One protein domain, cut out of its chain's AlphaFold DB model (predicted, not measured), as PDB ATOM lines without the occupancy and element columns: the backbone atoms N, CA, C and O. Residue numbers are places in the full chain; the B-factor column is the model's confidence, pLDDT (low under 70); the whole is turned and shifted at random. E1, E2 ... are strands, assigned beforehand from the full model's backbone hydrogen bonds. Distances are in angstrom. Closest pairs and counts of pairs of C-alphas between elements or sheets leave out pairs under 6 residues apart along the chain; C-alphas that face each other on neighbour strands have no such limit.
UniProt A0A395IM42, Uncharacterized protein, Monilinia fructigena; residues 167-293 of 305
ATOM      1  N   MET A 167     130.063 179.902 215.657       79.50
ATOM      2  CA  MET A 167     131.083 180.763 216.245       79.50
ATOM      3  C   MET A 167     130.535 181.466 217.483       79.50
ATOM      4  O   MET A 167     129.415 181.982 217.468       79.50
ATOM      5  N   GLN A 168     131.351 181.537 218.533       80.31
ATOM      6  CA  GLN A 168     131.090 182.364 219.704       80.31
ATOM      7  C   GLN A 168     132.175 183.441 219.793       80.31
ATOM      8  O   GLN A 168     133.346 183.157 220.027       80.31
ATOM      9  N   TRP A 169     131.790 184.696 219.557       79.56
ATOM     10  CA  TRP A 169     132.719 185.826 219.546       79.56
ATOM     11  C   TRP A 169     132.824 186.424 220.955       79.56
ATOM     12  O   TRP A 169     131.827 186.892 221.500       79.56
ATOM     13  N   HIS A 170     134.020 186.386 221.551       80.81
ATOM     14  CA  HIS A 170     134.260 186.812 222.939       80.81
ATOM     15  C   HIS A 170     134.894 188.200 223.085       80.81
ATOM     16  O   HIS A 170     134.774 188.797 224.149       80.81
ATOM     17  N   LEU A 171     135.555 188.704 222.042       80.94
ATOM     18  CA  LEU A 171     136.229 190.006 222.023       80.94
ATOM     19  C   LEU A 171     135.731 190.883 220.865       80.94
ATOM     20  O   LEU A 171     135.079 190.418 219.946       80.94
ATOM     21  N   ASN A 172     136.027 192.168 220.834       82.56
ATOM     22  CA  ASN A 172     135.766 193.030 219.681       82.56
ATOM     23  C   ASN A 172     137.012 193.840 219.329       82.56
ATOM     24  O   ASN A 172     137.936 193.986 220.134       82.56
ATOM     25  N   LYS A 173     137.059 194.381 218.097       71.44
ATOM     26  CA  LYS A 173     138.113 195.352 217.740       71.44
ATOM     27  C   LYS A 173     138.036 196.502 218.731       71.44
ATOM     28  O   LYS A 173     136.975 197.100 218.874       71.44
ATOM     29  N   GLY A 174     139.165 196.840 219.340       75.19
ATOM     30  CA  GLY A 174     139.243 197.974 220.253       75.19
ATOM     31  C   GLY A 174     138.769 197.686 221.676       75.19
ATOM     32  O   GLY A 174     138.778 198.612 222.485       75.19
ATOM     33  N   ASP A 175     138.413 196.440 222.012       78.50
ATOM     34  CA  ASP A 175     138.200 196.076 223.411       78.50
ATOM     35  C   ASP A 175     139.479 196.333 224.212       78.50
ATOM     36  O   ASP A 175     140.583 195.939 223.827       78.50
ATOM     37  N   THR A 176     139.330 197.017 225.344       77.81
ATOM     38  CA  THR A 176     140.435 197.228 226.278       77.81
ATOM     39  C   THR A 176     140.587 195.976 227.128       77.81
ATOM     40  O   THR A 176     139.734 195.679 227.964       77.81
ATOM     41  N   LEU A 177     141.668 195.234 226.904       79.69
ATOM     42  CA  LEU A 177     141.975 194.026 227.663       79.69
ATOM     43  C   LEU A 177     142.725 194.401 228.943       79.69
ATOM     44  O   LEU A 177     143.716 195.128 228.903       79.69
ATOM     45  N   SER A 178     142.230 193.910 230.077       77.25
ATOM     46  CA  SER A 178     142.877 194.061 231.380       77.25
ATOM     47  C   SER A 178     143.799 192.874 231.646       77.25
ATOM     48  O   SER A 178     143.468 191.738 231.306       77.25
ATOM     49  N   THR A 179     144.932 193.122 232.301       74.06
ATOM     50  CA  THR A 179     145.775 192.056 232.867       74.06
ATOM     51  C   THR A 179     145.155 191.433 234.116       74.06
ATOM     52  O   THR A 179     145.492 190.309 234.472       74.06
ATOM     53  N   ASP A 180     144.237 192.147 234.774       79.38
ATOM     54  CA  ASP A 180     143.673 191.749 236.066       79.38
ATOM     55  C   ASP A 180     142.304 191.069 235.924       79.38
ATOM     56  O   ASP A 180     141.881 190.319 236.804       79.38
ATOM     57  N   THR A 181     141.608 191.319 234.808       85.06
ATOM     58  CA  THR A 181     140.261 190.796 234.556       85.06
ATOM     59  C   THR A 181     140.284 189.834 233.367       85.06
ATOM     60  O   THR A 181     140.359 190.298 232.227       85.06
ATOM     61  N   PRO A 182     140.200 188.511 233.599       87.56
ATOM     62  CA  PRO A 182     140.232 187.526 232.530       87.56
ATOM     63  C   PRO A 182     138.965 187.546 231.672       87.56
ATOM     64  O   PRO A 182     137.849 187.748 232.158       87.56
ATOM     65  N   VAL A 183     139.137 187.222 230.395       86.00
ATOM     66  CA  VAL A 183     138.037 186.923 229.475       86.00
ATOM     67  C   VAL A 183     137.627 185.473 229.701       86.00
ATOM     68  O   VAL A 183     138.453 184.573 229.583       86.00
ATOM     69  N   SER A 184     136.365 185.242 230.056       85.38
ATOM     70  CA  SER A 184     135.861 183.907 230.394       85.38
ATOM     71  C   SER A 184     135.095 183.269 229.234       85.38
ATOM     72  O   SER A 184     134.211 183.886 228.634       85.38
ATOM     73  N   PHE A 185     135.387 182.000 228.981       84.38
ATOM     74  CA  PHE A 185     134.789 181.151 227.959       84.38
ATOM     75  C   PHE A 185     134.187 179.930 228.650       84.38
ATOM     76  O   PHE A 185     134.866 179.302 229.453       84.38
ATOM     77  N   HIS A 186     132.930 179.592 228.378       83.88
ATOM     78  CA  HIS A 186     132.263 178.467 229.035       83.88
ATOM     79  C   HIS A 186     131.989 177.341 228.042       83.88
ATOM     80  O   HIS A 186     131.407 177.591 226.989       83.88
ATOM     81  N   TYR A 187     132.342 176.114 228.423       83.06
ATOM     82  CA  TYR A 187     132.252 174.920 227.584       83.06
ATOM     83  C   TYR A 187     131.596 173.757 228.321       83.06
ATOM     84  O   TYR A 187     131.683 173.652 229.544       83.06
ATOM     85  N   THR A 188     131.017 172.838 227.546       86.06
ATOM     86  CA  THR A 188     130.359 171.626 228.053       86.06
ATOM     87  C   THR A 188     130.823 170.381 227.290       86.06
ATOM     88  O   THR A 188     130.149 169.907 226.387       86.06
ATOM     89  N   ARG A 189     131.963 169.769 227.614       88.44
ATOM     90  CA  ARG A 189     132.460 168.614 226.833       88.44
ATOM     91  C   ARG A 189     131.857 167.285 227.298       88.44
ATOM     92  O   ARG A 189     131.677 167.035 228.487       88.44
ATOM     93  N   ASN A 190     131.564 166.422 226.327       91.12
ATOM     94  CA  ASN A 190     130.948 165.111 226.528       91.12
ATOM     95  C   ASN A 190     131.916 164.011 226.079       91.12
ATOM     96  O   ASN A 190     132.487 164.105 224.992       91.12
ATOM     97  N   PHE A 191     132.069 162.966 226.890       91.56
ATOM     98  CA  PHE A 191     133.051 161.904 226.682       91.56
ATOM     99  C   PHE A 191     132.412 160.530 226.822       91.56
ATOM    100  O   PHE A 191     131.895 160.173 227.882       91.56
ATOM    101  N   ARG A 192     132.484 159.730 225.758       90.69
ATOM    102  CA  ARG A 192     132.189 158.293 225.847       90.69
ATOM    103  C   ARG A 192     133.256 157.577 226.694       90.69
ATOM    104  O   ARG A 192     134.352 158.121 226.825       90.69
ATOM    105  N   PRO A 193     132.978 156.371 227.229       86.12
ATOM    106  CA  PRO A 193     133.887 155.664 228.138       86.12
ATOM    107  C   PRO A 193     135.338 155.550 227.642       86.12
ATOM    108  O   PRO A 193     136.258 155.729 228.435       86.12
ATOM    109  N   ASP A 194     135.535 155.365 226.335       86.94
ATOM    110  CA  ASP A 194     136.858 155.173 225.721       86.94
ATOM    111  C   ASP A 194     137.373 156.406 224.955       86.94
ATOM    112  O   ASP A 194     138.349 156.338 224.208       86.94
ATOM    113  N   GLN A 195     136.698 157.550 225.085       89.62
ATOM    114  CA  GLN A 195     137.083 158.765 224.378       89.62
ATOM    115  C   GLN A 195     138.247 159.470 225.086       89.62
ATOM    116  O   GLN A 195     138.263 159.601 226.310       89.62
ATOM    117  N   SER A 196     139.199 159.984 224.302       90.75
ATOM    118  CA  SER A 196     140.276 160.838 224.816       90.75
ATOM    119  C   SER A 196     139.714 162.043 225.578       90.75
ATOM    120  O   SER A 196     138.799 162.718 225.105       90.75
ATOM    121  N   LEU A 197     140.312 162.331 226.735       89.69
ATOM    122  CA  LEU A 197     140.040 163.532 227.535       89.69
ATOM    123  C   LEU A 197     140.979 164.690 227.185       89.69
ATOM    124  O   LEU A 197     140.842 165.781 227.731       89.69
ATOM    125  N   ILE A 198     141.928 164.455 226.280       86.25
ATOM    126  CA  ILE A 198     142.703 165.519 225.658       86.25
ATOM    127  C   ILE A 198     141.842 166.089 224.537       86.25
ATOM    128  O   ILE A 198     141.551 165.387 223.564       86.25
ATOM    129  N   VAL A 199     141.424 167.338 224.705       84.12
ATOM    130  CA  VAL A 199     140.624 168.090 223.736       84.12
ATOM    131  C   VAL A 199     141.473 169.182 223.103       84.12
ATOM    132  O   VAL A 199     142.427 169.662 223.716       84.12
ATOM    133  N   SER A 200     141.135 169.540 221.870       81.50
ATOM    134  CA  SER A 200     141.778 170.626 221.142       81.50
ATOM    135  C   SER A 200     140.717 171.569 220.610       81.50
ATOM    136  O   SER A 200     139.786 171.118 219.939       81.50
ATOM    137  N   ASP A 201     140.906 172.851 220.876       81.00
ATOM    138  CA  ASP A 201     139.997 173.920 220.501       81.00
ATOM    139  C   ASP A 201     140.760 174.954 219.666       81.00
ATOM    140  O   ASP A 201     141.882 175.330 220.001       81.00
ATOM    141  N   ASP A 202     140.204 175.365 218.529       81.50
ATOM    142  CA  ASP A 202     140.900 176.266 217.611       81.50
ATOM    143  C   ASP A 202     140.560 177.711 217.951       81.50
ATOM    144  O   ASP A 202     139.414 178.126 217.828       81.50
ATOM    145  N   LEU A 203     141.560 178.505 218.312       81.06
ATOM    146  CA  LEU A 203     141.448 179.948 218.402       81.06
ATOM    147  C   LEU A 203     141.425 180.499 216.956       81.06
ATOM    148  O   LEU A 203     142.336 180.246 216.172       81.06
ATOM    149  N   ILE A 204     140.356 181.186 216.562       84.44
ATOM    150  CA  ILE A 204     140.067 181.775 215.254       84.44
ATOM    151  C   ILE A 204     140.012 183.312 215.333       84.44
ATOM    152  O   ILE A 204     139.835 183.888 216.390       84.44
ATOM    153  N   ALA A 205     140.161 184.023 214.224       83.81
ATOM    154  CA  ALA A 205     140.046 185.465 214.132       83.81
ATOM    155  C   ALA A 205     139.294 185.914 212.881       83.81
ATOM    156  O   ALA A 205     139.247 185.210 211.874       83.81
ATOM    157  N   CYS A 206     138.688 187.099 212.959       85.81
ATOM    158  CA  CYS A 206     137.986 187.732 211.850       85.81
ATOM    159  C   CYS A 206     138.474 189.173 211.683       85.81
ATOM    160  O   CYS A 206     138.286 190.002 212.576       85.81
ATOM    161  N   ASP A 207     139.064 189.471 210.526       82.06
ATOM    162  CA  ASP A 207     139.538 190.818 210.176       82.06
ATOM    163  C   ASP A 207     138.494 191.641 209.396       82.06
ATOM    164  O   ASP A 207     138.779 192.704 208.856       82.06
ATOM    165  N   SER A 208     137.244 191.170 209.337       80.19
ATOM    166  CA  SER A 208     136.149 191.958 208.771       80.19
ATOM    167  C   SER A 208     135.838 193.167 209.662       80.19
ATOM    168  O   SER A 208     135.800 193.062 210.897       80.19
ATOM    169  N   ASP A 209     135.573 194.308 209.026       77.06
ATOM    170  CA  ASP A 209     135.050 195.512 209.682       77.06
ATOM    171  C   ASP A 209     133.520 195.444 209.906       77.06
ATOM    172  O   ASP A 209     132.954 196.307 210.574       77.06
ATOM    173  N   GLY A 210     132.839 194.426 209.360       79.75
ATOM    174  CA  GLY A 210     131.412 194.160 209.583       79.75
ATOM    175  C   GLY A 210     131.124 193.247 210.784       79.75
ATOM    176  O   GLY A 210     132.026 192.862 211.527       79.75
ATOM    177  N   GLU A 211     129.851 192.866 210.960       77.88
ATOM    178  CA  GLU A 211     129.476 191.831 211.937       77.88
ATOM    179  C   GLU A 211     130.173 190.502 211.591       77.88
ATOM    180  O   GLU A 211     130.124 190.072 210.431       77.88
ATOM    181  N   PRO A 212     130.828 189.841 212.561       81.56
ATOM    182  CA  PRO A 212     131.537 188.603 212.292       81.56
ATOM    183  C   PRO A 212     130.547 187.444 212.052       81.56
ATOM    184  O   PRO A 212     129.433 187.451 212.591       81.56
ATOM    185  N   PRO A 213     130.911 186.435 211.238       83.81
ATOM    186  CA  PRO A 213     129.980 185.387 210.837       83.81
ATOM    187  C   PRO A 213     129.562 184.510 212.026       83.81
ATOM    188  O   PRO A 213     130.360 184.185 212.902       83.81
ATOM    189  N   ALA A 214     128.295 184.086 212.052       78.62
ATOM    190  CA  ALA A 214     127.755 183.230 213.115       78.62
ATOM    191  C   ALA A 214     128.214 181.759 213.019       78.62
ATOM    192  O   ALA A 214     127.971 180.973 213.937       78.62
ATOM    193  N   SER A 215     128.853 181.376 211.915       82.50
ATOM    194  CA  SER A 215     129.410 180.047 211.677       82.50
ATOM    195  C   SER A 215     130.803 180.133 211.062       82.50
ATOM    196  O   SER A 215     131.197 181.181 210.549       82.50
ATOM    197  N   TYR A 216     131.566 179.043 211.150       82.06
ATOM    198  CA  TYR A 216     132.902 178.987 210.575       82.06
ATOM    199  C   TYR A 216     132.853 179.149 209.053       82.06
ATOM    200  O   TYR A 216     132.115 178.451 208.353       82.06
ATOM    201  N   THR A 217     133.698 180.032 208.535       82.50
ATOM    202  CA  THR A 217     133.887 180.252 207.103       82.50
ATOM    203  C   THR A 217     135.377 180.201 206.760       82.50
ATOM    204  O   THR A 217     136.242 180.388 207.613       82.50
ATOM    205  N   LYS A 218     135.708 179.881 205.502       84.50
ATOM    206  CA  LYS A 218     137.103 179.636 205.072       84.50
ATOM    207  C   LYS A 218     137.994 180.885 205.089       84.50
ATOM    208  O   LYS A 218     139.206 180.755 204.985       84.50
ATOM    209  N   ASP A 219     137.390 182.062 205.146       84.69
ATOM    210  CA  ASP A 219     138.029 183.374 205.237       84.69
ATOM    211  C   ASP A 219     138.409 183.764 206.674       84.69
ATOM    212  O   ASP A 219     139.097 184.764 206.872       84.69
ATOM    213  N   LEU A 220     138.007 182.972 207.673       86.44
ATOM    214  CA  LEU A 220     138.454 183.164 209.045       86.44
ATOM    215  C   LEU A 220     139.916 182.735 209.226       86.44
ATOM    216  O   LEU A 220     140.407 181.793 208.603       86.44
ATOM    217  N   ILE A 221     140.615 183.431 210.118       85.56
ATOM    218  CA  ILE A 221     142.047 183.262 210.373       85.56
ATOM    219  C   ILE A 221     142.222 182.304 211.550       85.56
ATOM    220  O   ILE A 221     141.693 182.563 212.619       85.56
ATOM    221  N   SER A 222     142.985 181.221 211.413       83.56
ATOM    222  CA  SER A 222     143.350 180.400 212.578       83.56
ATOM    223  C   SER A 222     144.507 181.052 213.340       83.56
ATOM    224  O   SER A 222     145.583 181.265 212.785       83.56
ATOM    225  N   VAL A 223     144.258 181.396 214.603       80.38
ATOM    226  CA  VAL A 223     145.203 182.013 215.543       80.38
ATOM    227  C   VAL A 223     146.146 180.951 216.107       80.38
ATOM    228  O   VAL A 223     147.365 181.044 215.962       80.38
ATOM    229  N   CYS A 224     145.580 179.948 216.777       74.44
ATOM    230  CA  CYS A 224     146.298 178.822 217.361       74.44
ATOM    231  C   CYS A 224     145.322 177.688 217.701       74.44
ATOM    232  O   CYS A 224     144.113 177.860 217.613       74.44
ATOM    233  N   THR A 225     145.845 176.540 218.124       79.69
ATOM    234  CA  THR A 225     145.039 175.445 218.677       79.69
ATOM    235  C   THR A 225     145.395 175.270 220.150       79.69
ATOM    236  O   THR A 225     146.544 174.977 220.494       79.69
ATOM    237  N   LEU A 226     144.409 175.443 221.023       78.62
ATOM    238  CA  LEU A 226     144.491 175.199 222.452       78.62
ATOM    239  C   LEU A 226     144.260 173.713 222.724       78.62
ATOM    240  O   LEU A 226     143.158 173.210 222.558       78.62
ATOM    241  N   THR A 227     145.287 173.002 223.185       81.50
ATOM    242  CA  THR A 227     145.129 171.620 223.658       81.50
ATOM    243  C   THR A 227     145.002 171.582 225.178       81.50
ATOM    244  O   THR A 227     145.920 171.995 225.898       81.50
ATOM    245  N   THR A 228     143.906 171.011 225.669       82.12
ATOM    246  CA  THR A 228     143.588 170.889 227.094       82.12
ATOM    247  C   THR A 228     143.503 169.419 227.491       82.12
ATOM    248  O   THR A 228     142.722 168.656 226.932       82.12
ATOM    249  N   ASP A 229     144.300 169.013 228.481       84.00
ATOM    250  CA  ASP A 229     144.185 167.692 229.102       84.00
ATOM    251  C   ASP A 229     143.182 167.748 230.256       84.00
ATOM    252  O   ASP A 229     143.511 168.144 231.380       84.00
ATOM    253  N   LEU A 230     141.943 167.350 229.968       88.25
ATOM    254  CA  LEU A 230     140.886 167.275 230.967       88.25
ATOM    255  C   LEU A 230     141.017 166.015 231.833       88.25
ATOM    256  O   LEU A 230     140.409 165.950 232.893       88.25
ATOM    257  N   GLY A 231     141.861 165.041 231.472       87.50
ATOM    258  CA  GLY A 231     142.083 163.833 232.272       87.50
ATOM    259  C   GLY A 231     142.640 164.107 233.671       87.50
ATOM    260  O   GLY A 231     142.453 163.296 234.576       87.50
ATOM    261  N   ALA A 232     143.267 165.267 233.862       86.94
ATOM    262  CA  ALA A 232     143.740 165.729 235.160       86.94
ATOM    263  C   ALA A 232     142.650 166.325 236.062       86.94
ATOM    264  O   ALA A 232     142.896 166.523 237.255       86.94
ATOM    265  N   VAL A 233     141.468 166.628 235.515       90.56
ATOM    266  CA  VAL A 233     140.316 167.058 236.307       90.56
ATOM    267  C   VAL A 233     139.830 165.857 237.131       90.56
ATOM    268  O   VAL A 233     139.632 164.770 236.574       90.56
ATOM    269  N   PRO A 234     139.626 166.007 238.453       92.38
ATOM    270  CA  PRO A 234     139.116 164.928 239.291       92.38
ATOM    271  C   PRO A 234     137.816 164.339 238.741       92.38
ATOM    272  O   PRO A 234     136.869 165.061 238.434       92.38
ATOM    273  N   LYS A 235     137.736 163.003 238.673       91.19
ATOM    274  CA  LYS A 235     136.560 162.288 238.144       91.19
ATOM    275  C   LYS A 235     135.258 162.610 238.875       91.19
ATOM    276  O   LYS A 235     134.199 162.492 238.274       91.19
ATOM    277  N   SER A 236     135.336 163.047 240.131       92.69
ATOM    278  CA  SER A 236     134.188 163.491 240.929       92.69
ATOM    279  C   SER A 236     133.513 164.758 240.400       92.69
ATOM    280  O   SER A 236     132.365 164.997 240.746       92.69
ATOM    281  N   LEU A 237     134.207 165.567 239.591       93.06
ATOM    282  CA  LEU A 237     133.655 166.784 238.983       93.06
ATOM    283  C   LEU A 237     132.978 166.514 237.632       93.06
ATOM    284  O   LEU A 237     132.343 167.397 237.065       93.06
ATOM    285  N   TYR A 238     133.094 165.292 237.108       94.12
ATOM    286  CA  TYR A 238     132.351 164.884 235.925       94.12
ATOM    287  C   TYR A 238     130.957 164.425 236.326       94.12
ATOM    288  O   TYR A 238     130.787 163.596 237.221       94.12
ATOM    289  N   THR A 239     129.955 164.889 235.590       94.38
ATOM    290  CA  THR A 239     128.602 164.351 235.703       94.38
ATOM    291  C   THR A 239     128.504 163.090 234.855       94.38
ATOM    292  O   THR A 239     128.753 163.136 233.651       94.38
ATOM    293  N   ARG A 240     128.142 161.956 235.456       95.19
ATOM    294  CA  ARG A 240     127.817 160.739 234.700       95.19
ATOM    295  C   ARG A 240     126.367 160.812 234.240       95.19
ATOM    296  O   ARG A 240     125.474 161.000 235.062       95.19
ATOM    297  N   LEU A 241     126.152 160.662 232.942       94.00
ATOM    298  CA  LEU A 241     124.839 160.686 232.310       94.00
ATOM    299  C   LEU A 241     124.622 159.397 231.518       94.00
ATOM    300  O   LEU A 241     125.581 158.754 231.085       94.00
ATOM    301  N   THR A 242     123.356 159.050 231.313       94.50
ATOM    302  CA  THR A 242     122.952 157.855 230.571       94.50
ATOM    303  C   THR A 242     121.869 158.237 229.574       94.50
ATOM    304  O   THR A 242     120.906 158.914 229.928       94.50
ATOM    305  N   THR A 243     122.040 157.826 228.320       90.88
ATOM    306  CA  THR A 243     121.038 158.045 227.266       90.88
ATOM    307  C   THR A 243     119.814 157.148 227.468       90.88
ATOM    308  O   THR A 243     119.886 156.143 228.181       90.88
ATOM    309  N   THR A 244     118.703 157.427 226.778       88.56
ATOM    310  CA  THR A 244     117.514 156.545 226.793       88.56
ATOM    311  C   THR A 244     117.801 155.123 226.299       88.56
ATOM    312  O   THR A 244     117.062 154.194 226.612       88.56
ATOM    313  N   ARG A 245     118.906 154.929 225.568       88.94
ATOM    314  CA  ARG A 245     119.386 153.622 225.089       88.94
ATOM    315  C   ARG A 245     120.409 152.958 226.016       88.94
ATOM    316  O   ARG A 245     121.040 151.985 225.614       88.94
ATOM    317  N   GLY A 246     120.606 153.480 227.226       91.94
ATOM    318  CA  GLY A 246     121.504 152.893 228.223       91.94
ATOM    319  C   GLY A 246     122.993 153.147 227.973       91.94
ATOM    320  O   GLY A 246     123.830 152.478 228.569       91.94
ATOM    321  N   VAL A 247     123.352 154.095 227.100       91.56
ATOM    322  CA  VAL A 247     124.763 154.447 226.864       91.56
ATOM    323  C   VAL A 247     125.210 155.437 227.933       91.56
ATOM    324  O   VAL A 247     124.706 156.559 227.969       91.56
ATOM    325  N   GLU A 248     126.163 155.037 228.772       95.00
ATOM    326  CA  GLU A 248     126.791 155.930 229.749       95.00
ATOM    327  C   GLU A 248     127.842 156.837 229.096       95.00
ATOM    328  O   GLU A 248     128.606 156.413 228.226       95.00
ATOM    329  N   PHE A 249     127.912 158.088 229.545       94.19
ATOM    330  CA  PHE A 249     128.940 159.049 229.154       94.19
ATOM    331  C   PHE A 249     129.219 160.043 230.286       94.19
ATOM    332  O   PHE A 249     128.428 160.209 231.215       94.19
ATOM    333  N   LEU A 250     130.374 160.699 230.220       93.94
ATOM    334  CA  LEU A 250     130.748 161.765 231.139       93.94
ATOM    335  C   LEU A 250     130.464 163.123 230.502       93.94
ATOM    336  O   LEU A 250     130.791 163.343 229.339       93.94
ATOM    337  N   ASN A 251     129.919 164.044 231.282       93.62
ATOM    338  CA  ASN A 251     129.762 165.446 230.931       93.62
ATOM    339  C   ASN A 251     130.609 166.306 231.871       93.62
ATOM    340  O   ASN A 251     130.597 166.094 233.085       93.62
ATOM    341  N   LEU A 252     131.322 167.278 231.311       92.38
ATOM    342  CA  LEU A 252     132.105 168.250 232.059       92.38
ATOM    343  C   LEU A 252     131.762 169.660 231.593       92.38
ATOM    344  O   LEU A 252     132.051 170.020 230.451       92.38
ATOM    345  N   ASP A 253     131.212 170.451 232.506       90.31
ATOM    346  CA  ASP A 253     131.115 171.896 232.346       90.31
ATOM    347  C   ASP A 253     132.391 172.535 232.898       90.31
ATOM    348  O   ASP A 253     132.829 172.214 234.005       90.31
ATOM    349  N   PHE A 254     133.006 173.428 232.131       88.00
ATOM    350  CA  PHE A 254     134.210 174.132 232.557       88.00
ATOM    351  C   PHE A 254     134.281 175.535 231.974       88.00
ATOM    352  O   PHE A 254     133.626 175.860 230.985       88.00
ATOM    353  N   THR A 255     135.103 176.367 232.602       87.06
ATOM    354  CA  THR A 255     135.411 177.708 232.122       87.06
ATOM    355  C   THR A 255     136.890 177.781 231.778       87.06
ATOM    356  O   THR A 255     137.727 177.395 232.590       87.06
ATOM    357  N   LEU A 256     137.224 178.274 230.591       85.44
ATOM    358  CA  LEU A 256     138.569 178.747 230.287       85.44
ATOM    359  C   LEU A 256     138.610 180.251 230.536       85.44
ATOM    360  O   LEU A 256     137.704 180.976 230.145       85.44
ATOM    361  N   GLU A 257     139.642 180.723 231.212       87.69
ATOM    362  CA  GLU A 257     139.890 182.138 231.447       87.69
ATOM    363  C   GLU A 257     141.164 182.553 230.730       87.69
ATOM    364  O   GLU A 257     142.225 181.993 230.989       87.69
ATOM    365  N   MET A 258     141.062 183.532 229.836       85.44
ATOM    366  CA  MET A 258     142.197 184.083 229.107       85.44
ATOM    367  C   MET A 258     142.634 185.408 229.716       85.44
ATOM    368  O   MET A 258     141.816 186.305 229.930       85.44
ATOM    369  N   VAL A 259     143.939 185.553 229.915       82.94
ATOM    370  CA  VAL A 259     144.587 186.805 230.307       82.94
ATOM    371  C   VAL A 259     145.654 187.149 229.278       82.94
ATOM    372  O   VAL A 259     146.357 186.266 228.780       82.94
ATOM    373  N   VAL A 260     145.778 188.435 228.958       76.38
ATOM    374  CA  VAL A 260     146.870 188.937 228.121       76.38
ATOM    375  C   VAL A 260     148.079 189.204 229.004       76.38
ATOM    376  O   VAL A 260     147.995 189.954 229.973       76.38
ATOM    377  N   GLU A 261     149.213 188.616 228.648       75.56
ATOM    378  CA  GLU A 261     150.493 188.837 229.310       75.56
ATOM    379  C   GLU A 261     151.487 189.504 228.355       75.56
ATOM    380  O   GLU A 261     151.305 189.525 227.139       75.56
ATOM    381  N   SER A 262     152.588 190.025 228.902       66.88
ATOM    382  CA  SER A 262     153.623 190.739 228.140       66.88
ATOM    383  C   SER A 262     154.243 189.924 226.995       66.88
ATOM    384  O   SER A 262     154.791 190.513 226.065       66.88
ATOM    385  N   ALA A 263     154.146 188.589 227.039       63.47
ATOM    386  CA  ALA A 263     154.709 187.671 226.050       63.47
ATOM    387  C   ALA A 263     153.671 186.782 225.328       63.47
ATOM    388  O   ALA A 263     154.070 185.896 224.569       63.47
ATOM    389  N   GLY A 264     152.362 186.978 225.540       71.56
ATOM    390  CA  GLY A 264     151.340 186.154 224.886       71.56
ATOM    391  C   GLY A 264     149.999 186.087 225.616       71.56
ATOM    392  O   GLY A 264     149.582 187.036 226.273       71.56
ATOM    393  N   LEU A 265     149.318 184.950 225.467       77.56
ATOM    394  CA  LEU A 265     148.034 184.663 226.105       77.56
ATOM    395  C   LEU A 265     148.220 183.534 227.116       77.56
ATOM    396  O   LEU A 265     148.751 182.469 226.789       77.56
ATOM    397  N   ALA A 266     147.742 183.749 228.334       79.94
ATOM    398  CA  ALA A 266     147.666 182.713 229.351       79.94
ATOM    399  C   ALA A 266     146.223 182.225 229.466       79.94
ATOM    400  O   ALA A 266     145.308 183.043 229.545       79.94
ATOM    401  N   PHE A 267     146.034 180.906 229.515       84.12
ATOM    402  CA  PHE A 267     144.723 180.292 229.710       84.12
ATOM    403  C   PHE A 267     144.693 179.520 231.032       84.12
ATOM    404  O   PHE A 267     145.599 178.747 231.355       84.12
ATOM    405  N   GLU A 268     143.638 179.716 231.815       86.50
ATOM    406  CA  GLU A 268     143.369 178.970 233.039       86.50
ATOM    407  C   GLU A 268     142.066 178.183 232.907       86.50
ATOM    408  O   GLU A 268     141.002 178.747 232.673       86.50
ATOM    409  N   LEU A 269     142.148 176.865 233.086       86.75
ATOM    410  CA  LEU A 269     140.987 175.990 233.191       86.75
ATOM    411  C   LEU A 269     140.405 176.068 234.603       86.75
ATOM    412  O   LEU A 269     141.130 175.867 235.582       86.75
ATOM    413  N   LYS A 270     139.088 176.259 234.701       88.25
ATOM    414  CA  LYS A 270     138.310 176.238 235.941       88.25
ATOM    415  C   LYS A 270     137.158 175.242 235.868       88.25
ATOM    416  O   LYS A 270     136.352 175.281 234.943       88.25
ATOM    417  N   VAL A 271     137.056 174.394 236.889       88.06
ATOM    418  CA  VAL A 271     135.970 173.420 237.085       88.06
ATOM    419  C   VAL A 271     135.615 173.402 238.568       88.06
ATOM    420  O   VAL A 271     136.416 172.901 239.341       88.06
ATOM    421  N   ASP A 272     134.479 173.962 238.991       80.62
ATOM    422  CA  ASP A 272     133.966 173.893 240.378       80.62
ATOM    423  C   ASP A 272     135.047 173.887 241.486       80.62
ATOM    424  O   ASP A 272     135.191 172.953 242.274       80.62
ATOM    425  N   GLY A 273     135.867 174.943 241.523       74.19
ATOM    426  CA  GLY A 273     136.941 175.115 242.514       74.19
ATOM    427  C   GLY A 273     138.285 174.462 242.159       74.19
ATOM    428  O   GLY A 273     139.312 174.893 242.680       74.19
ATOM    429  N   TYR A 274     138.325 173.509 241.227       82.19
ATOM    430  CA  TYR A 274     139.557 173.046 240.587       82.19
ATOM    431  C   TYR A 274     140.054 174.092 239.584       82.19
ATOM    432  O   TYR A 274     139.293 174.572 238.741       82.19
ATOM    433  N   ARG A 275     141.341 174.441 239.670       80.62
ATOM    434  CA  ARG A 275     141.997 175.378 238.752       80.62
ATOM    435  C   ARG A 275     143.297 174.795 238.240       80.62
ATOM    436  O   ARG A 275     144.074 174.232 239.010       80.62
ATOM    437  N   ARG A 276     143.553 174.973 236.948       77.88
ATOM    438  CA  ARG A 276     144.829 174.614 236.338       77.88
ATOM    439  C   ARG A 276     145.212 175.639 235.282       77.88
ATOM    440  O   ARG A 276     144.533 175.778 234.269       77.88
ATOM    441  N   ARG A 277     146.334 176.317 235.509       73.69
ATOM    442  CA  ARG A 277     146.888 177.312 234.591       73.69
ATOM    443  C   ARG A 277     147.838 176.668 233.585       73.69
ATOM    444  O   ARG A 277     148.615 175.781 233.947       73.69
ATOM    445  N   ARG A 278     147.798 177.131 232.337       67.12
ATOM    446  CA  ARG A 278     148.778 176.798 231.300       67.12
ATOM    447  C   ARG A 278     149.126 178.057 230.507       67.12
ATOM    448  O   ARG A 278     148.252 178.713 229.948       67.12
ATOM    449  N   GLU A 279     150.410 178.382 230.448       57.12
ATOM    450  CA  GLU A 279     150.905 179.465 229.597       57.12
ATOM    451  C   GLU A 279     151.078 178.960 228.164       57.12
ATOM    452  O   GLU A 279     151.593 177.860 227.935       57.12
ATOM    453  N   MET A 280     150.641 179.764 227.193       56.25
ATOM    454  CA  MET A 280     150.890 179.509 225.781       56.25
ATOM    455  C   MET A 280     151.674 180.668 225.178       56.25
ATOM    456  O   MET A 280     151.234 181.815 225.145       56.25
ATOM    457  N   HIS A 281     152.856 180.359 224.653       47.53
ATOM    458  CA  HIS A 281     153.626 181.320 223.879       47.53
ATOM    459  C   HIS A 281     153.047 181.411 222.473       47.53
ATOM    460  O   HIS A 281     153.316 180.567 221.615       47.53
ATOM    461  N   VAL A 282     152.247 182.445 222.235       47.72
ATOM    462  CA  VAL A 282     151.731 182.748 220.904       47.72
ATOM    463  C   VAL A 282     152.740 183.664 220.206       47.72
ATOM    464  O   VAL A 282     153.017 184.767 220.676       47.72
ATOM    465  N   ARG A 283     153.355 183.210 219.105       35.19
ATOM    466  CA  ARG A 283     154.317 184.037 218.355       35.19
ATOM    467  C   ARG A 283     153.575 185.200 217.687       35.19
ATOM    468  O   ARG A 283     152.811 184.946 216.771       35.19
ATOM    469  N   ALA A 284     153.873 186.422 218.140       34.72
ATOM    470  CA  ALA A 284     153.595 187.733 217.534       34.72
ATOM    471  C   ALA A 284     152.140 188.018 217.105       34.72
ATOM    472  O   ALA A 284     151.634 187.415 216.167       34.72
ATOM    473  N   TRP A 285     151.505 189.019 217.729       44.00
ATOM    474  CA  TRP A 285     150.130 189.416 217.408       44.00
ATOM    475  C   TRP A 285     149.992 190.907 217.086       44.00
ATOM    476  O   TRP A 285     150.437 191.772 217.839       44.00
ATOM    477  N   LYS A 286     149.341 191.174 215.949       31.75
ATOM    478  CA  LYS A 286     148.615 192.401 215.618       31.75
ATOM    479  C   LYS A 286     147.216 191.940 215.193       31.75
ATOM    480  O   LYS A 286     147.112 191.166 214.250       31.75
ATOM    481  N   ASP A 287     146.198 192.410 215.907       32.22
ATOM    482  CA  ASP A 287     144.758 192.235 215.647       32.22
ATOM    483  C   ASP A 287     144.078 190.917 216.091       32.22
ATOM    484  O   ASP A 287     144.725 189.951 216.457       32.22
ATOM    485  N   LYS A 288     142.742 190.982 216.209       35.31
ATOM    486  CA  LYS A 288     141.804 190.266 217.116       35.31
ATOM    487  C   LYS A 288     141.969 188.737 217.292       35.31
ATOM    488  O   LYS A 288     142.366 188.044 216.370       35.31
ATOM    489  N   ILE A 289     141.520 188.200 218.438       37.69
ATOM    490  CA  ILE A 289     141.613 186.777 218.848       37.69
ATOM    491  C   ILE A 289     140.233 186.234 219.290       37.69
ATOM    492  O   ILE A 289     139.540 186.911 220.048       37.69
ATOM    493  N   TYR A 290     139.841 185.026 218.862       44.78
ATOM    494  CA  TYR A 290     138.556 184.343 219.159       44.78
ATOM    495  C   TYR A 290     138.683 182.826 219.118       44.78
ATOM    496  O   TYR A 290     139.744 182.369 218.769       44.78
ATOM    497  N   GLU A 291     137.641 182.034 219.403       35.81
ATOM    498  CA  GLU A 291     137.680 180.561 219.347       35.81
ATOM    499  C   GLU A 291     136.525 179.964 218.530       35.81
ATOM    500  O   GLU A 291     135.412 180.490 218.519       35.81
ATOM    501  N   MET A 292     136.796 178.867 217.823       31.72
ATOM    502  CA  MET A 292     135.833 178.015 217.136       31.72
ATOM    503  C   MET A 292     135.505 176.828 218.030       31.72
ATOM    504  O   MET A 292     136.308 175.911 218.207       31.72
ATOM    505  N   ASP A 293     134.280 176.823 218.542       38.72
ATOM    506  CA  ASP A 293     133.772 175.712 219.326       38.72
ATOM    507  C   ASP A 293     133.308 174.582 218.391       38.72
ATOM    508  O   ASP A 293     132.221 174.616 217.810       38.72
TER     509      ASP A 293
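AT A GLANCE: This is residues 167 to 293 of the 305 residues of an uncharacterized protein of Monilinia fructigena (UniProt A0A395IM42). A long, strongly twisted sheet is built along E5, and a smaller sheet of E3, E2 and E8 lies over part of one face of it, so that the two are only partly face to face. The hairpin of E4 and E5 makes one end of the elongated whole, with E4 the strand whose centre is farthest from the mean of the C-alphas. The printed part has 127 residues with no named helix and eight named strands, E1 to E8 in chain order; the class is all strand, though under half of the residues, 62, are in named elements. The larger sheet, of E1, E4, E5, E6 and E7, is branched and antiparallel; the smaller one runs E3, E2, E8, all antiparallel. The whole is only just compact, close to loose, with a radius of gyration of the C-alphas of 16.3 A and spans of 48 by 31 by 21 A.

HOW THE PARTS SIT: E5, residues 248 to 261, has three neighbours, and its pairing is staggered. E1, residues 183 to 191, lies on one side of it, antiparallel at 158 degrees, with N 187 and O 254 2.9 A apart. On the other side are E4, residues 239 to 242, with N 241 and O 249 at 2.9 A, and E6, residues 264 to 271, with N 257 and O 268 at 2.8 A. E7, residues 274 to 280, is the antiparallel neighbour of E6, with N 269 and O 276 at 2.9 A. E4, E5, E6 and E7 form a meander, each strand the antiparallel neighbour of the one before. In the smaller sheet, E2, residues 198 to 205, is the inner strand. It forms a hairpin with E3, residues 221 to 229, where N 201 and O 226 are 2.8 A apart, and it pairs with E8, residues 290 to 292, where N 290 and O 204 are 2.7 A apart. Between the sheets, E3 and E7 are near each other, with 6 pairs of C-alphas within 10 A, while E2 and E5 are apart.

IN THESE COORDINATES: E1 begins at C-alpha 183, (138.037, 186.923, 229.475), and is 25.7 A long. E2 is 23.2 A long, E3 24.4 A and E6 23.4 A. E5, the longest strand, covers 40.6 A, from C-alpha 248 at (126.791, 155.930, 229.749) to C-alpha 261. E7 is 19.7 A long, E4 10.0 A, and E8 7.2 A, ending at (135.833, 178.015, 217.136).

THE WHOLE: The two C-alphas farthest apart, those of Arg 245 and Ser 262, are 50.6 A apart. The printed part has no cut. The link from E2 to E3, 15 residues, is long. Mean pLDDT of the printed part is 78.9; residues 262 to 263 and 278 to 293 are under 70.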